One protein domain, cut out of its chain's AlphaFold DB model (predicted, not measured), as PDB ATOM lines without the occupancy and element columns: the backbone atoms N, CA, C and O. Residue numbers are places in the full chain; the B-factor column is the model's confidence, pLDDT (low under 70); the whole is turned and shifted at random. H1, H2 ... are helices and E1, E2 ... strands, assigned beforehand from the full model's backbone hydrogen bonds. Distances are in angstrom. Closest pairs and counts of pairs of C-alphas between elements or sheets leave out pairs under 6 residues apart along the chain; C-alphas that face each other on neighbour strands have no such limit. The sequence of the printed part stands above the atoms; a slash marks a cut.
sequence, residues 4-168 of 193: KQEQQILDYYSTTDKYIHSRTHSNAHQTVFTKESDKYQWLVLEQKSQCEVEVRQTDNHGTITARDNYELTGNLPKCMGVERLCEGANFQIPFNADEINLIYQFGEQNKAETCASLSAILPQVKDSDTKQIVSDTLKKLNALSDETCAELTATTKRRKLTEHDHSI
ATOM      1  N   LYS A   4     185.393 174.045 198.389       90.12
ATOM      2  CA  LYS A   4     186.681 174.526 198.904       90.12
ATOM      3  C   LYS A   4     187.054 173.810 200.202       90.12
ATOM      4  O   LYS A   4     188.193 173.385 200.337       90.12
ATOM      5  N   GLN A   5     186.100 173.667 201.120       90.88
ATOM      6  CA  GLN A   5     186.268 172.908 202.362       90.88
ATOM      7  C   GLN A   5     186.541 171.431 202.067       90.88
ATOM      8  O   GLN A   5     187.440 170.854 202.662       90.88
ATOM      9  N   GLU A   6     185.818 170.851 201.108       92.38
ATOM     10  CA  GLU A   6     186.045 169.476 200.651       92.38
ATOM     11  C   GLU A   6     187.477 169.278 200.141       92.38
ATOM     12  O   GLU A   6     188.171 168.379 200.608       92.38
ATOM     13  N   GLN A   7     187.943 170.158 199.248       91.25
ATOM     14  CA  GLN A   7     189.307 170.088 198.723       91.25
ATOM     15  C   GLN A   7     190.354 170.260 199.830       91.25
ATOM     16  O   GLN A   7     191.338 169.536 199.852       91.25
ATOM     17  N   GLN A   8     190.131 171.173 200.780       92.06
ATOM     18  CA  GLN A   8     191.040 171.360 201.915       92.06
ATOM     19  C   GLN A   8     191.150 170.101 202.773       92.06
ATOM     20  O   GLN A   8     192.254 169.711 203.136       92.06
ATOM     21  N   ILE A   9     190.020 169.453 203.075       94.12
ATOM     22  CA  ILE A   9     190.027 168.181 203.799       94.12
ATOM     23  C   ILE A   9     190.764 167.122 202.979       94.12
ATOM     24  O   ILE A   9     191.643 166.458 203.513       94.12
ATOM     25  N   LEU A  10     190.464 166.994 201.685       93.44
ATOM     26  CA  LEU A  10     191.123 166.042 200.790       93.44
ATOM     27  C   LEU A  10     192.651 166.221 200.763       93.44
ATOM     28  O   LEU A  10     193.389 165.233 200.812       93.44
ATOM     29  N   ASP A  11     193.135 167.462 200.738       92.06
ATOM     30  CA  ASP A  11     194.564 167.794 200.750       92.06
ATOM     31  C   ASP A  11     195.253 167.353 202.055       92.06
ATOM     32  O   ASP A  11     196.455 167.079 202.068       92.06
ATOM     33  N   TYR A  12     194.507 167.220 203.161       93.44
ATOM     34  CA  TYR A  12     195.051 166.704 204.419       93.44
ATOM     35  C   TYR A  12     195.375 165.219 204.360       93.44
ATOM     36  O   TYR A  12     196.301 164.814 205.055       93.44
ATOM     37  N   TYR A  13     194.680 164.432 203.536       92.31
ATOM     38  CA  TYR A  13     194.875 162.979 203.418       92.31
ATOM     39  C   TYR A  13     195.638 162.584 202.158       92.31
ATOM     40  O   TYR A  13     196.256 161.523 202.127       92.31
ATOM     41  N   SER A  14     195.637 163.436 201.136       78.19
ATOM     42  CA  SER A  14     196.304 163.153 199.867       78.19
ATOM     43  C   SER A  14     197.814 162.980 200.065       78.19
ATOM     44  O   SER A  14     198.513 163.879 200.535       78.19
ATOM     45  N   THR A  15     198.307 161.792 199.723       69.94
ATOM     46  CA  THR A  15     199.734 161.460 199.638       69.94
ATOM     47  C   THR A  15     200.180 161.526 198.172       69.94
ATOM     48  O   THR A  15     199.533 162.168 197.343       69.94
ATOM     49  N   THR A  16     201.307 160.897 197.837       58.22
ATOM     50  CA  THR A  16     201.840 160.800 196.470       58.22
ATOM     51  C   THR A  16     200.827 160.199 195.483       58.22
ATOM     52  O   THR A  16     200.821 160.583 194.313       58.22
ATOM     53  N   ASP A  17     199.930 159.330 195.964       64.31
ATOM     54  CA  ASP A  17     198.827 158.779 195.179       64.31
ATOM     55  C   ASP A  17     197.589 159.668 195.297       64.31
ATOM     56  O   ASP A  17     197.056 159.902 196.385       64.31
ATOM     57  N   LYS A  18     197.103 160.153 194.155       78.12
ATOM     58  CA  LYS A  18     195.955 161.055 194.113       78.12
ATOM     59  C   LYS A  18     194.654 160.282 194.298       78.12
ATOM     60  O   LYS A  18     194.317 159.405 193.508       78.12
ATOM     61  N   TYR A  19     193.893 160.678 195.309       89.12
ATOM     62  CA  TYR A  19     192.484 160.328 195.436       89.12
ATOM     63  C   TYR A  19     191.675 160.921 194.271       89.12
ATOM     64  O   TYR A  19     191.830 162.088 193.909       89.12
ATOM     65  N   ILE A  20     190.785 160.114 193.696       90.62
ATOM     66  CA  ILE A  20     189.911 160.466 192.575       90.62
ATOM     67  C   ILE A  20     188.468 160.476 193.066       90.62
ATOM     68  O   ILE A  20     188.000 159.528 193.691       90.62
ATOM     69  N   HIS A  21     187.738 161.544 192.756       92.75
ATOM     70  CA  HIS A  21     186.332 161.670 193.125       92.75
ATOM     71  C   HIS A  21     185.470 160.581 192.462       92.75
ATOM     72  O   HIS A  21     185.347 160.516 191.233       92.75
ATOM     73  N   SER A  22     184.788 159.781 193.278       92.50
ATOM     74  CA  SER A  22     183.922 158.696 192.836       92.50
ATOM     75  C   SER A  22     182.482 159.174 192.664       92.50
ATOM     76  O   SER A  22     181.721 159.291 193.624       92.50
ATOM     77  N   ARG A  23     182.070 159.421 191.414       90.50
ATOM     78  CA  ARG A  23     180.681 159.820 191.106       90.50
ATOM     79  C   ARG A  23     179.659 158.737 191.455       90.50
ATOM     80  O   ARG A  23     178.527 159.072 191.766       90.50
ATOM     81  N   THR A  24     180.058 157.469 191.403       91.06
ATOM     82  CA  THR A  24     179.171 156.320 191.633       91.06
ATOM     83  C   THR A  24     178.813 156.135 193.107       91.06
ATOM     84  O   THR A  24     177.707 155.709 193.413       91.06
ATOM     85  N   HIS A  25     179.736 156.457 194.019       91.88
ATOM     86  CA  HIS A  25     179.558 156.226 195.459       91.88
ATOM     87  C   HIS A  25     179.231 157.507 196.246       91.88
ATOM     88  O   HIS A  25     178.821 157.435 197.407       91.88
ATOM     89  N   SER A  26     179.392 158.675 195.621       94.25
ATOM     90  CA  SER A  26     179.033 159.968 196.212       94.25
ATOM     91  C   SER A  26     177.538 160.255 196.072       94.25
ATOM     92  O   SER A  26     176.901 159.862 195.096       94.25
ATOM     93  N   ASN A  27     176.973 160.968 197.043       94.00
ATOM     94  CA  ASN A  27     175.576 161.398 197.040       94.00
ATOM     95  C   ASN A  27     175.418 162.743 197.778       94.00
ATOM     96  O   ASN A  27     176.396 163.436 198.034       94.00
ATOM     97  N   ALA A  28     174.185 163.137 198.108       88.75
ATOM     98  CA  ALA A  28     173.907 164.419 198.760       88.75
ATOM     99  C   ALA A  28     174.537 164.576 200.162       88.75
ATOM    100  O   ALA A  28     174.721 165.703 200.620       88.75
ATOM    101  N   HIS A  29     174.850 163.470 200.840       90.62
ATOM    102  CA  HIS A  29     175.327 163.446 202.224       90.62
ATOM    103  C   HIS A  29     176.779 162.993 202.362       90.62
ATOM    104  O   HIS A  29     177.365 163.185 203.423       90.62
ATOM    105  N   GLN A  30     177.372 162.413 201.319       95.19
ATOM    106  CA  GLN A  30     178.768 161.997 201.348       95.19
ATOM    107  C   GLN A  30     179.470 162.237 200.016       95.19
ATOM    108  O   GLN A  30     178.906 161.983 198.946       95.19
ATOM    109  N   THR A  31     180.737 162.616 200.106       96.25
ATOM    110  CA  THR A  31     181.668 162.609 198.981       96.25
ATOM    111  C   THR A  31     182.666 161.480 199.189       96.25
ATOM    112  O   THR A  31     183.305 161.390 200.235       96.25
ATOM    113  N   VAL A  32     182.791 160.604 198.196       95.38
ATOM    114  CA  VAL A  32     183.686 159.445 198.236       95.38
ATOM    115  C   VAL A  32     184.796 159.641 197.222       95.38
ATOM    116  O   VAL A  32     184.534 159.886 196.043       95.38
ATOM    117  N   PHE A  33     186.033 159.471 197.665       94.31
ATOM    118  CA  PHE A  33     187.207 159.418 196.812       94.31
ATOM    119  C   PHE A  33     187.843 158.031 196.872       94.31
ATOM    120  O   PHE A  33     187.853 157.397 197.922       94.31
ATOM    121  N   THR A  34     188.386 157.565 195.752       92.12
ATOM    122  CA  THR A  34     189.050 156.260 195.622       92.12
ATOM    123  C   THR A  34     190.392 156.430 194.921       92.12
ATOM    124  O   THR A  34     190.564 157.387 194.166       92.12
ATOM    125  N   LYS A  35     191.347 155.521 195.118       87.81
ATOM    126  CA  LYS A  35     192.565 155.508 194.291       87.81
ATOM    127  C   LYS A  35     192.316 154.827 192.942       87.81
ATOM    128  O   LYS A  35     191.405 154.012 192.793       87.81
ATOM    129  N   GLU A  36     193.103 155.193 191.933       75.62
ATOM    130  CA  GLU A  36     193.017 154.581 190.604       75.62
ATOM    131  C   GLU A  36     193.361 153.087 190.693       75.62
ATOM    132  O   GLU A  36     194.401 152.720 191.228       75.62
ATOM    133  N   SER A  37     192.487 152.220 190.175       75.06
ATOM    134  CA  SER A  37     192.623 150.750 190.222       75.06
ATOM    135  C   SER A  37     192.510 150.087 191.606       75.06
ATOM    136  O   SER A  37     192.643 148.866 191.688       75.06
ATOM    137  N   ASP A  38     192.192 150.834 192.669       79.31
ATOM    138  CA  ASP A  38     191.996 150.285 194.017       79.31
ATOM    139  C   ASP A  38     190.533 150.426 194.465       79.31
ATOM    140  O   ASP A  38     189.984 151.524 194.583       79.31
ATOM    141  N   LYS A  39     189.882 149.283 194.713       82.88
ATOM    142  CA  LYS A  39     188.481 149.225 195.157       82.88
ATOM    143  C   LYS A  39     188.311 149.249 196.676       82.88
ATOM    144  O   LYS A  39     187.171 149.226 197.127       82.88
ATOM    145  N   TYR A  40     189.396 149.268 197.440       89.38
ATOM    146  CA  TYR A  40     189.419 149.175 198.895       89.38
ATOM    147  C   TYR A  40     189.891 150.470 199.560       89.38
ATOM    148  O   TYR A  40     189.349 150.822 200.604       89.38
ATOM    149  N   GLN A  41     190.828 151.204 198.949       91.81
ATOM    150  CA  GLN A  41     191.352 152.469 199.484       91.81
ATOM    151  C   GLN A  41     190.431 153.648 199.182       91.81
ATOM    152  O   GLN A  41     190.431 154.205 198.076       91.81
ATOM    153  N   TRP A  42     189.632 154.025 200.174       93.88
ATOM    154  CA  TRP A  42     188.620 155.064 200.091       93.88
ATOM    155  C   TRP A  42     188.916 156.178 201.090       93.88
ATOM    156  O   TRP A  42     189.383 155.942 202.204       93.88
ATOM    157  N   LEU A  43     188.560 157.394 200.696       96.00
ATOM    158  CA  LEU A  43     188.404 158.526 201.593       96.00
ATOM    159  C   LEU A  43     186.956 159.002 201.494       96.00
ATOM    160  O   LEU A  43     186.510 159.447 200.438       96.00
ATOM    161  N   VAL A  44     186.211 158.879 202.585       97.00
ATOM    162  CA  VAL A  44     184.791 159.230 202.652       97.00
ATOM    163  C   VAL A  44     184.635 160.456 203.533       97.00
ATOM    164  O   VAL A  44     185.013 160.419 204.698       97.00
ATOM    165  N   LEU A  45     184.071 161.527 202.982       97.44
ATOM    166  CA  LEU A  45     183.696 162.739 203.707       97.44
ATOM    167  C   LEU A  45     182.175 162.723 203.862       97.44
ATOM    168  O   LEU A  45     181.454 162.938 202.889       97.44
ATOM    169  N   GLU A  46     181.683 162.450 205.065       97.44
ATOM    170  CA  GLU A  46     180.260 162.308 205.372       97.44
ATOM    171  C   GLU A  46     179.751 163.504 206.184       97.44
ATOM    172  O   GLU A  46     180.258 163.812 207.263       97.44
ATOM    173  N   GLN A  47     178.713 164.172 205.686       95.00
ATOM    174  CA  GLN A  47     178.067 165.297 206.351       95.00
ATOM    175  C   GLN A  47     177.148 164.793 207.477       95.00
ATOM    176  O   GLN A  47     176.058 164.291 207.209       95.00
ATOM    177  N   LYS A  48     177.561 164.967 208.738       95.06
ATOM    178  CA  LYS A  48     176.789 164.538 209.921       95.06
ATOM    179  C   LYS A  48     175.747 165.570 210.356       95.06
ATOM    180  O   LYS A  48     174.652 165.212 210.780       95.06
ATOM    181  N   SER A  49     176.065 166.856 210.225       92.31
ATOM    182  CA  SER A  49     175.157 167.972 210.533       92.31
ATOM    183  C   SER A  49     175.416 169.149 209.591       92.31
ATOM    184  O   SER A  49     176.237 169.036 208.690       92.31
ATOM    185  N   GLN A  50     174.762 170.301 209.770       88.69
ATOM    186  CA  GLN A  50     175.029 171.486 208.934       88.69
ATOM    187  C   GLN A  50     176.483 171.979 209.025       88.69
ATOM    188  O   GLN A  50     177.008 172.523 208.052       88.69
ATOM    189  N   CYS A  51     177.129 171.760 210.172       91.75
ATOM    190  CA  CYS A  51     178.468 172.261 210.462       91.75
ATOM    191  C   CYS A  51     179.471 171.143 210.752       91.75
ATOM    192  O   CYS A  51     180.598 171.459 211.093       91.75
ATOM    193  N   GLU A  52     179.107 169.867 210.633       95.00
ATOM    194  CA  GLU A  52     179.978 168.753 211.023       95.00
ATOM    195  C   GLU A  52     180.163 167.751 209.888       95.00
ATOM    196  O   GLU A  52     179.193 167.350 209.232       95.00
ATOM    197  N   VAL A  53     181.416 167.351 209.675       96.75
ATOM    198  CA  VAL A  53     181.822 166.324 208.716       96.75
ATOM    199  C   VAL A  53     182.711 165.303 209.408       96.75
ATOM    200  O   VAL A  53     183.700 165.665 210.040       96.75
ATOM    201  N   GLU A  54     182.379 164.030 209.230       97.81
ATOM    202  CA  GLU A  54     183.247 162.906 209.572       97.81
ATOM    203  C   GLU A  54     184.033 162.492 208.327       97.81
ATOM    204  O   GLU A  54     183.485 162.396 207.228       97.81
ATOM    205  N   VAL A  55     185.318 162.218 208.502       97.81
ATOM    206  CA  VAL A  55     186.212 161.729 207.458       97.81
ATOM    207  C   VAL A  55     186.677 160.336 207.824       97.81
ATOM    208  O   VAL A  55     187.246 160.142 208.895       97.81
ATOM    209  N   ARG A  56     186.460 159.373 206.931       97.44
ATOM    210  CA  ARG A  56     186.897 157.984 207.095       97.44
ATOM    211  C   ARG A  56     187.880 157.616 205.992       97.44
ATOM    212  O   ARG A  56     187.556 157.776 204.818       97.44
ATOM    213  N   GLN A  57     189.052 157.120 206.375       95.56
ATOM    214  CA  GLN A  57     190.064 156.589 205.456       95.56
ATOM    215  C   GLN A  57     190.165 155.076 205.627       95.56
ATOM    216  O   GLN A  57     190.102 154.588 206.759       95.56
ATOM    217  N   THR A  58     190.336 154.349 204.522       94.38
ATOM    218  CA  THR A  58     190.588 152.905 204.538       94.38
ATOM    219  C   THR A  58     191.940 152.515 203.945       94.38
ATOM    220  O   THR A  58     192.488 153.204 203.080       94.38
ATOM    221  N   ASP A  59     192.463 151.380 204.408       91.12
ATOM    222  CA  ASP A  59     193.627 150.711 203.823       91.12
ATOM    223  C   ASP A  59     193.272 149.939 202.532       91.12
ATOM    224  O   ASP A  59     192.139 149.946 202.045       91.12
ATOM    225  N   ASN A  60     194.266 149.258 201.963       89.69
ATOM    226  CA  ASN A  60     194.140 148.401 200.775       89.69
ATOM    227  C   ASN A  60     193.329 147.108 201.004       89.69
ATOM    228  O   ASN A  60     193.123 146.335 200.067       89.69
ATOM    229  N   HIS A  61     192.846 146.878 202.225       91.06
ATOM    230  CA  HIS A  61     191.939 145.793 202.587       91.06
ATOM    231  C   HIS A  61     190.509 146.291 202.856       91.06
ATOM    232  O   HIS A  61     189.597 145.480 203.025       91.06
ATOM    233  N   GLY A  62     190.285 147.609 202.846       92.25
ATOM    234  CA  GLY A  62     188.993 148.234 203.122       92.25
ATOM    235  C   GLY A  62     188.733 148.431 204.617       92.25
ATOM    236  O   GLY A  62     187.609 148.757 205.004       92.25
ATOM    237  N   THR A  63     189.748 148.248 205.461       94.12
ATOM    238  CA  THR A  63     189.670 148.478 206.906       94.12
ATOM    239  C   THR A  63     189.774 149.967 207.184       94.12
ATOM    240  O   THR A  63     190.655 150.631 206.651       94.12
ATOM    241  N   ILE A  64     188.903 150.508 208.039       96.00
ATOM    242  CA  ILE A  64     188.976 151.918 208.445       96.00
ATOM    243  C   ILE A  64     190.216 152.125 209.323       96.00
ATOM    244  O   ILE A  64     190.253 151.645 210.456       96.00
ATOM    245  N   THR A  65     191.199 152.872 208.824       95.56
ATOM    246  CA  THR A  65     192.442 153.199 209.542       95.56
ATOM    247  C   THR A  65     192.378 154.542 210.259       95.56
ATOM    248  O   THR A  65     193.069 154.740 211.260       95.56
ATOM    249  N   ALA A  66     191.525 155.452 209.784       96.88
ATOM    250  CA  ALA A  66     191.327 156.762 210.385       96.88
ATOM    251  C   ALA A  66     189.855 157.179 210.397       96.88
ATOM    252  O   ALA A  66     189.124 156.961 209.423       96.88
ATOM    253  N   ARG A  67     189.451 157.843 211.484       97.69
ATOM    254  CA  ARG A  67     188.171 158.541 211.620       97.69
ATOM    255  C   ARG A  67     188.397 159.907 212.256       97.69
ATOM    256  O   ARG A  67     188.724 159.992 213.434       97.69
ATOM    257  N   ASP A  68     188.218 160.970 211.482       97.12
ATOM    258  CA  ASP A  68     188.459 162.341 211.937       97.12
ATOM    259  C   ASP A  68     187.190 163.179 211.821       97.12
ATOM    260  O   ASP A  68     186.467 163.088 210.834       97.12
ATOM    261  N   ASN A  69     186.948 164.041 212.803       95.88
ATOM    262  CA  ASN A  69     185.775 164.907 212.834       95.88
ATOM    263  C   ASN A  69     186.182 166.362 212.626       95.88
ATOM    264  O   ASN A  69     187.120 166.851 213.266       95.88
ATOM    265  N   TYR A  70     185.459 167.059 211.752       95.31
ATOM    266  CA  TYR A  70     185.697 168.458 211.421       95.31
ATOM    267  C   TYR A  70     184.449 169.306 211.610       95.31
ATOM    268  O   TYR A  70     183.355 168.941 211.181       95.31
ATOM    269  N   GLU A  71     184.651 170.495 212.167       94.62
ATOM    270  CA  GLU A  71     183.656 171.556 212.223       94.62
ATOM    271  C   GLU A  71     183.856 172.546 211.055       94.62
ATOM    272  O   GLU A  71     184.973 172.960 210.743       94.62
ATOM    273  N   LEU A  72     182.760 172.948 210.408       91.62
ATOM    274  CA  LEU A  72     182.691 173.796 209.214       91.62
ATOM    275  C   LEU A  72     182.103 175.190 209.512       91.62
ATOM    276  O   LEU A  72     181.381 175.752 208.689       91.62
ATOM    277  N   THR A  73     182.398 175.766 210.677       80.81
ATOM    278  CA  THR A  73     181.864 177.069 211.131       80.81
ATOM    279  C   THR A  73     182.463 178.287 210.412       80.81
ATOM    280  O   THR A  73     182.021 179.416 210.624       80.81
ATOM    281  N   GLY A  74     183.439 178.091 209.519       78.25
ATOM    282  CA  GLY A  74     184.065 179.166 208.751       78.25
ATOM    283  C   GLY A  74     184.685 178.714 207.428       78.25
ATOM    284  O   GLY A  74     184.344 177.680 206.854       78.25
ATOM    285  N   ASN A  75     185.636 179.508 206.930       79.94
ATOM    286  CA  ASN A  75     186.328 179.238 205.663       79.94
ATOM    287  C   ASN A  75     187.316 178.066 205.723       79.94
ATOM    288  O   ASN A  75     187.807 177.653 204.672       79.94
ATOM    289  N   LEU A  76     187.640 177.587 206.924       86.75
ATOM    290  CA  LEU A  76     188.521 176.453 207.157       86.75
ATOM    291  C   LEU A  76     187.796 175.370 207.961       86.75
ATOM    292  O   LEU A  76     187.169 175.708 208.966       86.75
ATOM    293  N   PRO A  77     187.927 174.094 207.566       91.62
ATOM    294  CA  PRO A  77     187.577 172.963 208.412       91.62
ATOM    295  C   PRO A  77     188.452 172.957 209.668       91.62
ATOM    296  O   PRO A  77     189.679 172.923 209.565       91.62
ATOM    297  N   LYS A  78     187.826 172.970 210.843       91.31
ATOM    298  CA  LYS A  78     188.502 172.872 212.139       91.31
ATOM    299  C   LYS A  78     188.479 171.426 212.613       91.31
ATOM    300  O   LYS A  78     187.407 170.848 212.743       91.31
ATOM    301  N   CYS A  79     189.643 170.852 212.896       92.06
ATOM    302  CA  CYS A  79     189.739 169.499 213.442       92.06
ATOM    303  C   CYS A  79     189.206 169.457 214.887       92.06
ATOM    304  O   CYS A  79     189.700 170.189 215.745       92.06
ATOM    305  N   MET A  80     188.222 168.597 215.149       91.38
ATOM    306  CA  MET A  80     187.568 168.434 216.455       91.38
ATOM    307  C   MET A  80     187.974 167.143 217.166       91.38
ATOM    308  O   MET A  80     188.005 167.102 218.393       91.38
ATOM    309  N   GLY A  81     188.309 166.102 216.408       91.75
ATOM    310  CA  GLY A  81     188.733 164.819 216.950       91.75
ATOM    311  C   GLY A  81     189.429 163.987 215.887       91.75
ATOM    312  O   GLY A  81     189.145 164.133 214.697       91.75
ATOM    313  N   VAL A  82     190.368 163.158 216.327       97.25
ATOM    314  CA  VAL A  82     191.190 162.317 215.460       97.25
ATOM    315  C   VAL A  82     191.233 160.930 216.058       97.25
ATOM    316  O   VAL A  82     191.607 160.786 217.217       97.25
ATOM    317  N   GLU A  83     190.885 159.913 215.285       98.19
ATOM    318  CA  GLU A  83     190.928 158.529 215.742       98.19
ATOM    319  C   GLU A  83     191.713 157.659 214.765       98.19
ATOM    320  O   GLU A  83     191.613 157.831 213.547       98.19
ATOM    321  N   ARG A  84     192.527 156.743 215.291       98.00
ATOM    322  CA  ARG A  84     193.370 155.851 214.486       98.00
ATOM    323  C   ARG A  84     193.208 154.400 214.899       98.00
ATOM    324  O   ARG A  84     193.063 154.115 216.084       98.00
ATOM    325  N   LEU A  85     193.271 153.489 213.936       97.56
ATOM    326  CA  LEU A  85     193.130 152.062 214.191       97.56
ATOM    327  C   LEU A  85     194.267 151.553 215.086       97.56
ATOM    328  O   LEU A  85     195.443 151.786 214.807       97.56
ATOM    329  N   CYS A  86     193.908 150.848 216.158       96.69
ATOM    330  CA  CYS A  86     194.869 150.154 217.009       96.69
ATOM    331  C   CYS A  86     195.486 148.963 216.259       96.69
ATOM    332  O   CYS A  86     194.778 148.180 215.627       96.69
ATOM    333  N   GLU A  87     196.799 148.777 216.375       94.56
ATOM    334  CA  GLU A  87     197.494 147.641 215.772       94.56
ATOM    335  C   GLU A  87     196.969 146.319 216.342       94.56
ATOM    336  O   GLU A  87     196.866 146.140 217.557       94.56
ATOM    337  N   GLY A  88     196.600 145.393 215.453       91.88
ATOM    338  CA  GLY A  88     196.095 144.073 215.831       91.88
ATOM    339  C   GLY A  88     194.720 144.068 216.509       91.88
ATOM    340  O   GLY A  88     194.316 143.028 217.028       91.88
ATOM    341  N   ALA A  89     193.990 145.188 216.516       90.25
ATOM    342  CA  ALA A  89     192.674 145.281 217.140       90.25
ATOM    343  C   ALA A  89     191.655 146.036 216.273       90.25
ATOM    344  O   ALA A  89     191.999 146.844 215.422       90.25
ATOM    345  N   ASN A  90     190.365 145.797 216.530       89.94
ATOM    346  CA  ASN A  90     189.257 146.349 215.739       89.94
ATOM    347  C   ASN A  90     188.634 147.615 216.357       89.94
ATOM    348  O   ASN A  90     187.452 147.889 216.149       89.94
ATOM    349  N   PHE A  91     189.393 148.370 217.154       93.62
ATOM    350  CA  PHE A  91     188.928 149.623 217.754       93.62
ATOM    351  C   PHE A  91     189.831 150.796 217.371       93.62
ATOM    352  O   PHE A  91     191.006 150.623 217.044       93.62
ATOM    353  N   GLN A  92     189.256 151.996 217.413       96.19
ATOM    354  CA  GLN A  92     189.955 153.241 217.120       96.19
ATOM    355  C   GLN A  92     190.429 153.896 218.423       96.19
ATOM    356  O   GLN A  92     189.712 153.909 219.425       96.19
ATOM    357  N   ILE A  93     191.642 154.435 218.410       98.00
ATOM    358  CA  ILE A  93     192.254 155.179 219.506       98.00
ATOM    359  C   ILE A  93     192.007 156.671 219.262       98.00
ATOM    360  O   ILE A  93     192.538 157.204 218.285       98.00
ATOM    361  N   PRO A  94     191.241 157.358 220.128       97.88
ATOM    362  CA  PRO A  94     191.014 158.789 220.000       97.88
ATOM    363  C   PRO A  94     192.207 159.598 220.519       97.88
ATOM    364  O   PRO A  94     192.771 159.300 221.578       97.88
ATOM    365  N   PHE A  95     192.529 160.672 219.807       97.50
ATOM    366  CA  PHE A  95     193.498 161.697 220.173       97.50
ATOM    367  C   PHE A  95     192.776 163.026 220.398       97.50
ATOM    368  O   PHE A  95     192.020 163.494 219.541       97.50
ATOM    369  N   ASN A  96     192.998 163.631 221.561       93.88
ATOM    370  CA  ASN A  96     192.443 164.934 221.911       93.88
ATOM    371  C   ASN A  96     193.292 166.084 221.329       93.88
ATOM    372  O   ASN A  96     194.340 165.870 220.717       93.88
ATOM    373  N   ALA A  97     192.841 167.326 221.517       92.81
ATOM    374  CA  ALA A  97     193.500 168.503 220.955       92.81
ATOM    375  C   ALA A  97     194.958 168.684 221.420       92.81
ATOM    376  O   ALA A  97     195.805 169.062 220.610       92.81
ATOM    377  N   ASP A  98     195.258 168.399 222.688       94.56
ATOM    378  CA  ASP A  98     196.603 168.550 223.248       94.56
ATOM    379  C   ASP A  98     197.546 167.472 222.714       94.56
ATOM    380  O   ASP A  98     198.657 167.776 222.285       94.56
ATOM    381  N   GLU A  99     197.070 166.230 222.619       96.44
ATOM    382  CA  GLU A  99     197.820 165.116 222.032       96.44
ATOM    383  C   GLU A  99     198.114 165.374 220.543       96.44
ATOM    384  O   GLU A  99     199.241 165.191 220.081       96.44
ATOM    385  N   ILE A 100     197.140 165.897 219.787       95.62
ATOM    386  CA  ILE A 100     197.333 166.313 218.387       95.62
ATOM    387  C   ILE A 100     198.371 167.443 218.289       95.62
ATOM    388  O   ILE A 100     199.201 167.447 217.377       95.62
ATOM    389  N   ASN A 101     198.347 168.410 219.210       94.38
ATOM    390  CA  ASN A 101     199.322 169.501 219.234       94.38
ATOM    391  C   ASN A 101     200.737 169.005 219.570       94.38
ATOM    392  O   ASN A 101     201.699 169.535 219.012       94.38
ATOM    393  N   LEU A 102     200.876 167.993 220.430       95.69
ATOM    394  CA  LEU A 102     202.159 167.337 220.693       95.69
ATOM    395  C   LEU A 102     202.672 166.600 219.454       95.69
ATOM    396  O   LEU A 102     203.826 166.785 219.079       95.69
ATOM    397  N   ILE A 103     201.815 165.835 218.771       96.62
ATOM    398  CA  ILE A 103     202.171 165.141 217.520       96.62
ATOM    399  C   ILE A 103     202.584 166.140 216.435       96.62
ATOM    400  O   ILE A 103     203.502 165.880 215.664       96.62
ATOM    401  N   TYR A 104     201.949 167.310 216.368       95.62
ATOM    402  CA  TYR A 104     202.379 168.358 215.446       95.62
ATOM    403  C   TYR A 104     203.799 168.865 215.746       95.62
ATOM    404  O   TYR A 104     204.586 169.042 214.818       95.62
ATOM    405  N   GLN A 105     204.112 169.104 217.021       95.19
ATOM    406  CA  GLN A 105     205.380 169.704 217.450       95.19
ATOM    407  C   GLN A 105     206.554 168.720 217.439       95.19
ATOM    408  O   GLN A 105     207.656 169.105 217.066       95.19
ATOM    409  N   PHE A 106     206.312 167.471 217.844       96.19
ATOM    410  CA  PHE A 106     207.348 166.457 218.083       96.19
ATOM    411  C   PHE A 106     207.216 165.223 217.184       96.19
ATOM    412  O   PHE A 106     207.987 164.277 217.322       96.19
ATOM    413  N   GLY A 107     206.224 165.196 216.292       94.88
ATOM    414  CA  GLY A 107     206.059 164.125 215.319       94.88
ATOM    415  C   GLY A 107     207.183 164.136 214.297       94.88
ATOM    416  O   GLY A 107     207.422 165.153 213.646       94.88
ATOM    417  N   GLU A 108     207.820 162.991 214.104       94.81
ATOM    418  CA  GLU A 108     208.919 162.789 213.159       94.81
ATOM    419  C   GLU A 108     208.472 161.948 211.955       94.81
ATOM    420  O   GLU A 108     207.275 161.837 211.676       94.81
ATOM    421  N   GLN A 109     209.415 161.410 211.178       89.81
ATOM    422  CA  GLN A 109     209.093 160.663 209.964       89.81
ATOM    423  C   GLN A 109     208.419 159.320 210.272       89.81
ATOM    424  O   GLN A 109     207.568 158.872 209.503       89.81
ATOM    425  N   ASN A 110     208.786 158.679 211.383       91.94
ATOM    426  CA  ASN A 110     208.254 157.379 211.785       91.94
ATOM    427  C   ASN A 110     207.866 157.327 213.274       91.94
ATOM    428  O   ASN A 110     208.114 158.258 214.050       91.94
ATOM    429  N   LYS A 111     207.223 156.218 213.664       95.75
ATOM    430  CA  LYS A 111     206.737 155.969 215.027       95.75
ATOM    431  C   LYS A 111     207.861 155.998 216.057       95.75
ATOM    432  O   LYS A 111     207.736 156.683 217.068       95.75
ATOM    433  N   ALA A 112     208.958 155.290 215.791       96.38
ATOM    434  CA  ALA A 112     210.074 155.168 216.725       96.38
ATOM    435  C   ALA A 112     210.719 156.529 217.023       96.38
ATOM    436  O   ALA A 112     210.917 156.870 218.187       96.38
ATOM    437  N   GLU A 113     210.976 157.330 215.989       96.44
ATOM    438  CA  GLU A 113     211.508 158.689 216.132       96.44
ATOM    439  C   GLU A 113     210.532 159.610 216.868       96.44
ATOM    440  O   GLU A 113     210.933 160.309 217.794       96.44
ATOM    441  N   THR A 114     209.240 159.555 216.533       96.19
ATOM    442  CA  THR A 114     208.211 160.352 217.221       96.19
ATOM    443  C   THR A 114     208.153 160.012 218.714       96.19
ATOM    444  O   THR A 114     208.157 160.902 219.569       96.19
ATOM    445  N   CYS A 115     208.141 158.719 219.052       97.38
ATOM    446  CA  CYS A 115     208.162 158.262 220.438       97.38
ATOM    447  C   CYS A 115     209.462 158.663 221.154       97.38
ATOM    448  O   CYS A 115     209.422 159.031 222.330       97.38
ATOM    449  N   ALA A 116     210.607 158.636 220.467       97.12
ATOM    450  CA  ALA A 116     211.881 159.078 221.027       97.12
ATOM    451  C   ALA A 116     211.879 160.588 221.324       97.12
ATOM    452  O   ALA A 116     212.244 160.982 222.434       97.12
ATOM    453  N   SER A 117     211.396 161.419 220.393       96.50
ATOM    454  CA  SER A 117     211.265 162.873 220.570       96.50
ATOM    455  C   SER A 117     210.366 163.225 221.760       96.50
ATOM    456  O   SER A 117     210.746 164.033 222.609       96.50
ATOM    457  N   LEU A 118     209.215 162.560 221.896       96.50
ATOM    458  CA  LEU A 118     208.318 162.747 223.044       96.50
ATOM    459  C   LEU A 118     208.928 162.242 224.364       96.50
ATOM    460  O   LEU A 118     208.772 162.873 225.410       96.50
ATOM    461  N   SER A 119     209.668 161.133 224.334       96.31
ATOM    462  CA  SER A 119     210.348 160.611 225.529       96.31
ATOM    463  C   SER A 119     211.456 161.552 226.013       96.31
ATOM    464  O   SER A 119     211.650 161.709 227.217       96.31
ATOM    465  N   ALA A 120     212.152 162.227 225.092       96.00
ATOM    466  CA  ALA A 120     213.241 163.150 225.407       96.00
ATOM    467  C   ALA A 120     212.778 164.443 226.106       96.00
ATOM    468  O   ALA A 120     213.548 165.050 226.859       96.00
ATOM    469  N   ILE A 121     211.528 164.873 225.892       94.56
ATOM    470  CA  ILE A 121     210.981 166.064 226.561       94.56
ATOM    471  C   ILE A 121     210.407 165.759 227.945       94.56
ATOM    472  O   ILE A 121     210.363 166.652 228.789       94.56
ATOM    473  N   LEU A 122     210.013 164.512 228.216       92.62
ATOM    474  CA  LEU A 122     209.329 164.113 229.452       92.62
ATOM    475  C   LEU A 122     210.090 164.520 230.738       92.62
ATOM    476  O   LEU A 122     209.449 165.060 231.644       92.62
ATOM    477  N   PRO A 123     211.434 164.384 230.834       94.31
ATOM    478  CA  PRO A 123     212.192 164.843 232.004       94.31
ATOM    479  C   PRO A 123     212.197 166.367 232.204       94.31
ATOM    480  O   PRO A 123     212.458 166.838 233.308       94.31
ATOM    481  N   GLN A 124     211.946 167.138 231.142       93.31
ATOM    482  CA  GLN A 124     212.007 168.604 231.146       93.31
ATOM    483  C   GLN A 124     210.662 169.241 231.516       93.31
ATOM    484  O   GLN A 124     210.627 170.361 232.029       93.31
ATOM    485  N   VAL A 125     209.558 168.525 231.282       93.12
ATOM    486  CA  VAL A 125     208.220 168.949 231.698       93.12
ATOM    487  C   VAL A 125     208.174 168.979 233.225       93.12
ATOM    488  O   VAL A 125     208.630 168.051 233.892       93.12
ATOM    489  N   LYS A 126     207.656 170.060 233.810       92.81
ATOM    490  CA  LYS A 126     207.574 170.216 235.273       92.81
ATOM    491  C   LYS A 126     206.177 169.951 235.803       92.81
ATOM    492  O   LYS A 126     206.048 169.385 236.886       92.81
ATOM    493  N   ASP A 127     205.164 170.348 235.050       94.94
ATOM    494  CA  ASP A 127     203.775 170.214 235.446       94.94
ATOM    495  C   ASP A 127     203.281 168.769 235.262       94.94
ATOM    496  O   ASP A 127     203.674 168.059 234.333       94.94
ATOM    497  N   SER A 128     202.465 168.305 236.207       94.75
ATOM    498  CA  SER A 128     201.939 166.937 236.224       94.75
ATOM    499  C   SER A 128     201.022 166.657 235.042       94.75
ATOM    500  O   SER A 128     201.045 165.555 234.499       94.75
ATOM    501  N   ASP A 129     200.241 167.652 234.640       95.06
ATOM    502  CA  ASP A 129     199.161 167.473 233.679       95.06
ATOM    503  C   ASP A 129     199.739 167.283 232.274       95.06
ATOM    504  O   ASP A 129     199.424 166.305 231.602       95.06
ATOM    505  N   THR A 130     200.702 168.111 231.867       94.31
ATOM    506  CA  THR A 130     201.441 167.933 230.609       94.31
ATOM    507  C   THR A 130     202.264 166.651 230.632       94.31
ATOM    508  O   THR A 130     202.324 165.961 229.616       94.31
ATOM    509  N   LYS A 131     202.859 166.255 231.770       96.19
ATOM    510  CA  LYS A 131     203.528 164.941 231.874       96.19
ATOM    511  C   LYS A 131     202.569 163.791 231.600       96.19
ATOM    512  O   LYS A 131     202.955 162.834 230.924       96.19
ATOM    513  N   GLN A 132     201.349 163.882 232.124       97.00
ATOM    514  CA  GLN A 132     200.314 162.881 231.907       97.00
ATOM    515  C   GLN A 132     199.900 162.856 230.433       97.00
ATOM    516  O   GLN A 132     199.919 161.790 229.828       97.00
ATOM    517  N   ILE A 133     199.668 164.021 229.818       96.88
ATOM    518  CA  ILE A 133     199.333 164.129 228.390       96.88
ATOM    519  C   ILE A 133     200.448 163.537 227.510       96.88
ATOM    520  O   ILE A 133     200.161 162.765 226.595       96.88
ATOM    521  N   VAL A 134     201.725 163.834 227.785       97.50
ATOM    522  CA  VAL A 134     202.864 163.264 227.036       97.50
ATOM    523  C   VAL A 134     202.926 161.742 227.210       97.50
ATOM    524  O   VAL A 134     203.086 161.018 226.227       97.50
ATOM    525  N   SER A 135     202.754 161.247 228.439       97.19
ATOM    526  CA  SER A 135     202.746 159.808 228.744       97.19
ATOM    527  C   SER A 135     201.601 159.070 228.045       97.19
ATOM    528  O   SER A 135     201.813 158.009 227.454       97.19
ATOM    529  N   ASP A 136     200.397 159.641 228.062       97.94
ATOM    530  CA  ASP A 136     199.221 159.068 227.407       97.94
ATOM    531  C   ASP A 136     199.361 159.097 225.885       97.94
ATOM    532  O   ASP A 136     199.074 158.095 225.225       97.94
ATOM    533  N   THR A 137     199.909 160.184 225.329       98.00
ATOM    534  CA  THR A 137     200.237 160.276 223.898       98.00
ATOM    535  C   THR A 137     201.203 159.163 223.496       98.00
ATOM    536  O   THR A 137     200.938 158.443 222.537       98.00
ATOM    537  N   LEU A 138     202.289 158.961 224.252       97.94
ATOM    538  CA  LEU A 138     203.256 157.882 224.010       97.94
ATOM    539  C   LEU A 138     202.597 156.501 224.045       97.94
ATOM    540  O   LEU A 138     202.825 155.678 223.159       97.94
ATOM    541  N   LYS A 139     201.758 156.239 225.052       98.00
ATOM    542  CA  LYS A 139     201.037 154.969 225.177       98.00
ATOM    543  C   LYS A 139     200.130 154.714 223.970       98.00
ATOM    544  O   LYS A 139     200.114 153.598 223.456       98.00
ATOM    545  N   LYS A 140     199.402 155.736 223.515       98.25
ATOM    546  CA  LYS A 140     198.526 155.649 222.341       98.25
ATOM    547  C   LYS A 140     199.317 155.419 221.058       98.25
ATOM    548  O   LYS A 140     198.958 154.529 220.299       98.25
ATOM    549  N   LEU A 141     200.406 156.160 220.842       97.94
ATOM    550  CA  LEU A 141     201.262 155.998 219.662       97.94
ATOM    551  C   LEU A 141     201.880 154.597 219.597       97.94
ATOM    552  O   LEU A 141     201.884 153.993 218.532       97.94
ATOM    553  N   ASN A 142     202.325 154.044 220.729       96.75
ATOM    554  CA  ASN A 142     202.864 152.681 220.793       96.75
ATOM    555  C   ASN A 142     201.830 151.585 220.489       96.75
ATOM    556  O   ASN A 142     202.223 150.463 220.187       96.75
ATOM    557  N   ALA A 143     200.532 151.891 220.569       97.44
ATOM    558  CA  ALA A 143     199.458 150.978 220.189       97.44
ATOM    559  C   ALA A 143     199.061 151.095 218.704       97.44
ATOM    560  O   ALA A 143     198.171 150.375 218.255       97.44
ATOM    561  N   LEU A 144     199.684 151.997 217.938       97.19
ATOM    562  CA  LEU A 144     199.484 152.123 216.494       97.19
ATOM    563  C   LEU A 144     200.555 151.348 215.717       97.19
ATOM    564  O   LEU A 144     201.708 151.240 216.148       97.19
ATOM    565  N   SER A 145     200.196 150.910 214.507       95.44
ATOM    566  CA  SER A 145     201.182 150.426 213.541       95.44
ATOM    567  C   SER A 145     202.072 151.580 213.069       95.44
ATOM    568  O   SER A 145     201.708 152.756 213.175       95.44
ATOM    569  N   ASP A 146     203.248 151.257 212.529       95.19
ATOM    570  CA  ASP A 146     204.179 152.277 212.027       95.19
ATOM    571  C   ASP A 146     203.556 153.123 210.909       95.19
ATOM    572  O   ASP A 146     203.704 154.345 210.904       95.19
ATOM    573  N   GLU A 147     202.802 152.481 210.014       92.44
ATOM    574  CA  GLU A 147     202.077 153.138 208.925       92.44
ATOM    575  C   GLU A 147     201.017 154.106 209.461       92.44
ATOM    576  O   GLU A 147     201.049 155.295 209.144       92.44
ATOM    577  N   THR A 148     200.144 153.639 210.358       94.06
ATOM    578  CA  THR A 148     199.071 154.463 210.936       94.06
ATOM    579  C   THR A 148     199.634 155.660 211.708       94.06
ATOM    580  O   THR A 148     199.097 156.770 211.643       94.06
ATOM    581  N   CYS A 149     200.745 155.463 212.426       95.94
ATOM    582  CA  CYS A 149     201.438 156.539 213.128       95.94
ATOM    583  C   CYS A 149     202.038 157.567 212.153       95.94
ATOM    584  O   CYS A 149     201.906 158.773 212.374       95.94
ATOM    585  N   ALA A 150     202.672 157.118 211.066       94.00
ATOM    586  CA  ALA A 150     203.226 158.010 210.049       94.00
ATOM    587  C   ALA A 150     202.123 158.820 209.343       94.00
ATOM    588  O   ALA A 150     202.254 160.037 209.169       94.00
ATOM    589  N   GLU A 151     200.998 158.183 209.002       93.56
ATOM    590  CA  GLU A 151     199.828 158.847 208.419       93.56
ATOM    591  C   GLU A 151     199.216 159.887 209.367       93.56
ATOM    592  O   GLU A 151     198.883 161.000 208.940       93.56
ATOM    593  N   LEU A 152     199.097 159.561 210.661       96.12
ATOM    594  CA  LEU A 152     198.639 160.484 211.701       96.12
ATOM    595  C   LEU A 152     199.523 161.733 211.769       96.12
ATOM    596  O   LEU A 152     198.999 162.854 211.733       96.12
ATOM    597  N   THR A 153     200.844 161.558 211.826       95.81
ATOM    598  CA  THR A 153     201.800 162.669 211.876       95.81
ATOM    599  C   THR A 153     201.730 163.520 210.609       95.81
ATOM    600  O   THR A 153     201.611 164.745 210.691       95.81
ATOM    601  N   ALA A 154     201.731 162.893 209.430       94.25
ATOM    602  CA  ALA A 154     201.687 163.601 208.153       94.25
ATOM    603  C   ALA A 154     200.393 164.415 207.986       94.25
ATOM    604  O   ALA A 154     200.445 165.609 207.675       94.25
ATOM    605  N   THR A 155     199.239 163.800 208.256       95.06
ATOM    606  CA  THR A 155     197.924 164.458 208.185       95.06
ATOM    607  C   THR A 155     197.855 165.625 209.168       95.06
ATOM    608  O   THR A 155     197.424 166.726 208.822       95.06
ATOM    609  N   THR A 156     198.349 165.432 210.393       95.38
ATOM    610  CA  THR A 156     198.381 166.478 211.423       95.38
ATOM    611  C   THR A 156     199.259 167.663 211.018       95.38
ATOM    612  O   THR A 156     198.817 168.807 211.136       95.38
ATOM    613  N   LYS A 157     200.450 167.418 210.455       94.19
ATOM    614  CA  LYS A 157     201.330 168.480 209.943       94.19
ATOM    615  C   LYS A 157     200.683 169.274 208.804       94.19
ATOM    616  O   LYS A 157     200.694 170.505 208.855       94.19
ATOM    617  N   ARG A 158     200.068 168.608 207.817       93.69
ATOM    618  CA  ARG A 158     199.370 169.281 206.696       93.69
ATOM    619  C   ARG A 158     198.232 170.178 207.184       93.69
ATOM    620  O   ARG A 158     198.112 171.318 206.729       93.69
ATOM    621  N   ARG A 159     197.439 169.692 208.146       92.81
ATOM    622  CA  ARG A 159     196.352 170.462 208.771       92.81
ATOM    623  C   ARG A 159     196.863 171.734 209.430       92.81
ATOM    624  O   ARG A 159     196.447 172.829 209.058       92.81
ATOM    625  N   LYS A 160     197.810 171.597 210.359       91.31
ATOM    626  CA  LYS A 160     198.353 172.729 211.122       91.31
ATOM    627  C   LYS A 160     199.055 173.751 210.232       91.31
ATOM    628  O   LYS A 160     198.899 174.950 210.451       91.31
ATOM    629  N   LEU A 161     199.756 173.302 209.189       90.94
ATOM    630  CA  LEU A 161     200.353 174.201 208.202       90.94
ATOM    631  C   LEU A 161     199.286 174.996 207.434       90.94
ATOM    632  O   LEU A 161     199.412 176.208 207.281       90.94
ATOM    633  N   THR A 162     198.199 174.343 207.021       89.44
ATOM    634  CA  THR A 162     197.091 175.008 206.317       89.44
ATOM    635  C   THR A 162     196.390 176.043 207.202       89.44
ATOM    636  O   THR A 162     196.105 177.157 206.751       89.44
ATOM    637  N   GLU A 163     196.149 175.710 208.474       87.69
ATOM    638  CA  GLU A 163     195.599 176.636 209.475       87.69
ATOM    639  C   GLU A 163     196.512 177.861 209.665       87.69
ATOM    640  O   GLU A 163     196.051 179.009 209.635       87.69
ATOM    641  N   HIS A 164     197.820 177.627 209.798       87.00
ATOM    642  CA  HIS A 164     198.825 178.672 209.959       87.00
ATOM    643  C   HIS A 164     198.904 179.601 208.735       87.00
ATOM    644  O   HIS A 164     198.802 180.826 208.871       87.00
ATOM    645  N   ASP A 165     198.997 179.039 207.531       88.00
ATOM    646  CA  ASP A 165     199.069 179.801 206.282       88.00
ATOM    647  C   ASP A 165     197.822 180.658 206.058       88.00
ATOM    648  O   ASP A 165     197.901 181.799 205.588       88.00
ATOM    649  N   HIS A 166     196.650 180.136 206.415       86.25
ATOM    650  CA  HIS A 166     195.410 180.897 206.349       86.25
ATOM    651  C   HIS A 166     195.385 182.056 207.349       86.25
ATOM    652  O   HIS A 166     194.953 183.160 206.998       86.25
ATOM    653  N   SER A 167     195.866 181.830 208.575       85.62
ATOM    654  CA  SER A 167     195.988 182.872 209.599       85.62
ATOM    655  C   SER A 167     196.886 184.015 209.116       85.62
ATOM    656  O   SER A 167     196.495 185.187 209.178       85.62
ATOM    657  N   ILE A 168     198.039 183.687 208.524       89.25
ATOM    658  CA  ILE A 168     198.947 184.668 207.915       89.25
ATOM    659  C   ILE A 168     198.243 185.438 206.797       89.25
ATOM    660  O   ILE A 168     198.198 186.668 206.837       89.25
TER     661      ILE A 168
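This is residues 4 to 168 of the 193 residues of an uncharacterized protein of Lachnospiraceae bacterium (UniProt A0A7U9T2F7). A twisted wall of six antiparallel strands has H1 and the long H5 packed on one face, while no named helix covers the other face. At the E6 end of the wall, H3 and H4 fold back on each other as a helical hairpin, with H3 off the sheet, and H2, which lies over E5 on the same face as H1 and H5, crosses them. The printed part has 165 residues, with five named helices and six named strands in the order H1 E1 E2 E3 E4 E5 E6 H2 H3 H4 H5. The sheet's order is E1 - E2 - E3 - E4 - E5 - E6, and the class is mixed, helices and strands. The whole is compact, with a radius of gyration of the C-alphas of 16.3 A and spans of 53 by 37 by 26 A.

H1, residues 4 to 13, comes first, and a long link of 16 residues leads to the edge strand E1, residues 30 to 34. E2, residues 42 to 47, E3, residues 52 to 58, E4, residues 64 to 71, E5, residues 78 to 85, and the edge strand E6, residues 92 to 95, follow. E1 to E6 form a meander, each strand the antiparallel neighbour of the one before, and each such pair is a hairpin. Within hydrogen-bond range are N 33 and O 43 of E1 and E2 at 2.8 A, N 44 and O 56 of E2 and E3 at 2.8 A, N 55 and O 68 of E3 and E4 at 2.7 A, N 83 and O 67 of E5 and E4 at 2.8 A, and N 93 and O 84 of E6 and E5 at 2.7 A. H1 is on the sheet at a height of 7.9 A, over E3 and slantwise to the strands, at 33 degrees to E3 on the local plane; 2 of its C-alphas fall on E2, only just too few for it to lie over E2 as well. H2, residues 97 to 106, is on the same face as H1. H3, residues 111 to 121, is not on the sheet. H4, residues 128 to 142, touches H3 at a shallow tilt of 15 degrees, opposite ways, as a hairpin; their closest C-alphas, of Cys 115 and Leu 138, are 6.1 A apart. With residues 133 to 137 alone H4 touches H2, about perpendicular at 73 degrees, closest at the C-alphas of Glu 99 and Thr 137, 5.7 A. H5, residues 146 to 168, is on the same face as H1 at a height of 10.0 A and runs along the strands, at 2 degrees to E5 on the local plane. With residues 155 to 159 alone H5 touches H1, closest at the C-alphas of Tyr 12 and Thr 155, 5.2 A. H3 is apart from E1 to E5, among others. Every O i to N i+4 pair is within hydrogen-bond range in H2, H3, H4 and H5, and 5 of 6 are in H1.

H1 begins at C-alpha 4, (186.681, 174.526, 198.904). E4, residues 64 to 71, measures 20.7 A from first to last C-alpha, and E5, residues 78 to 85, 21.4 A. H4, residues 128 to 142, measures 21.0 A. H5, residues 146 to 168, measures 33.1 A and ends at C-alpha 168, (198.947, 184.668, 207.915).

The two C-alphas farthest apart are those of Thr 24 and Lys 126, 53.9 A. The printed part has no cut, and the link from H1 to E1 is the long one. The mean pLDDT of the printed part is 92.7, and residues 15 to 17 are under 70.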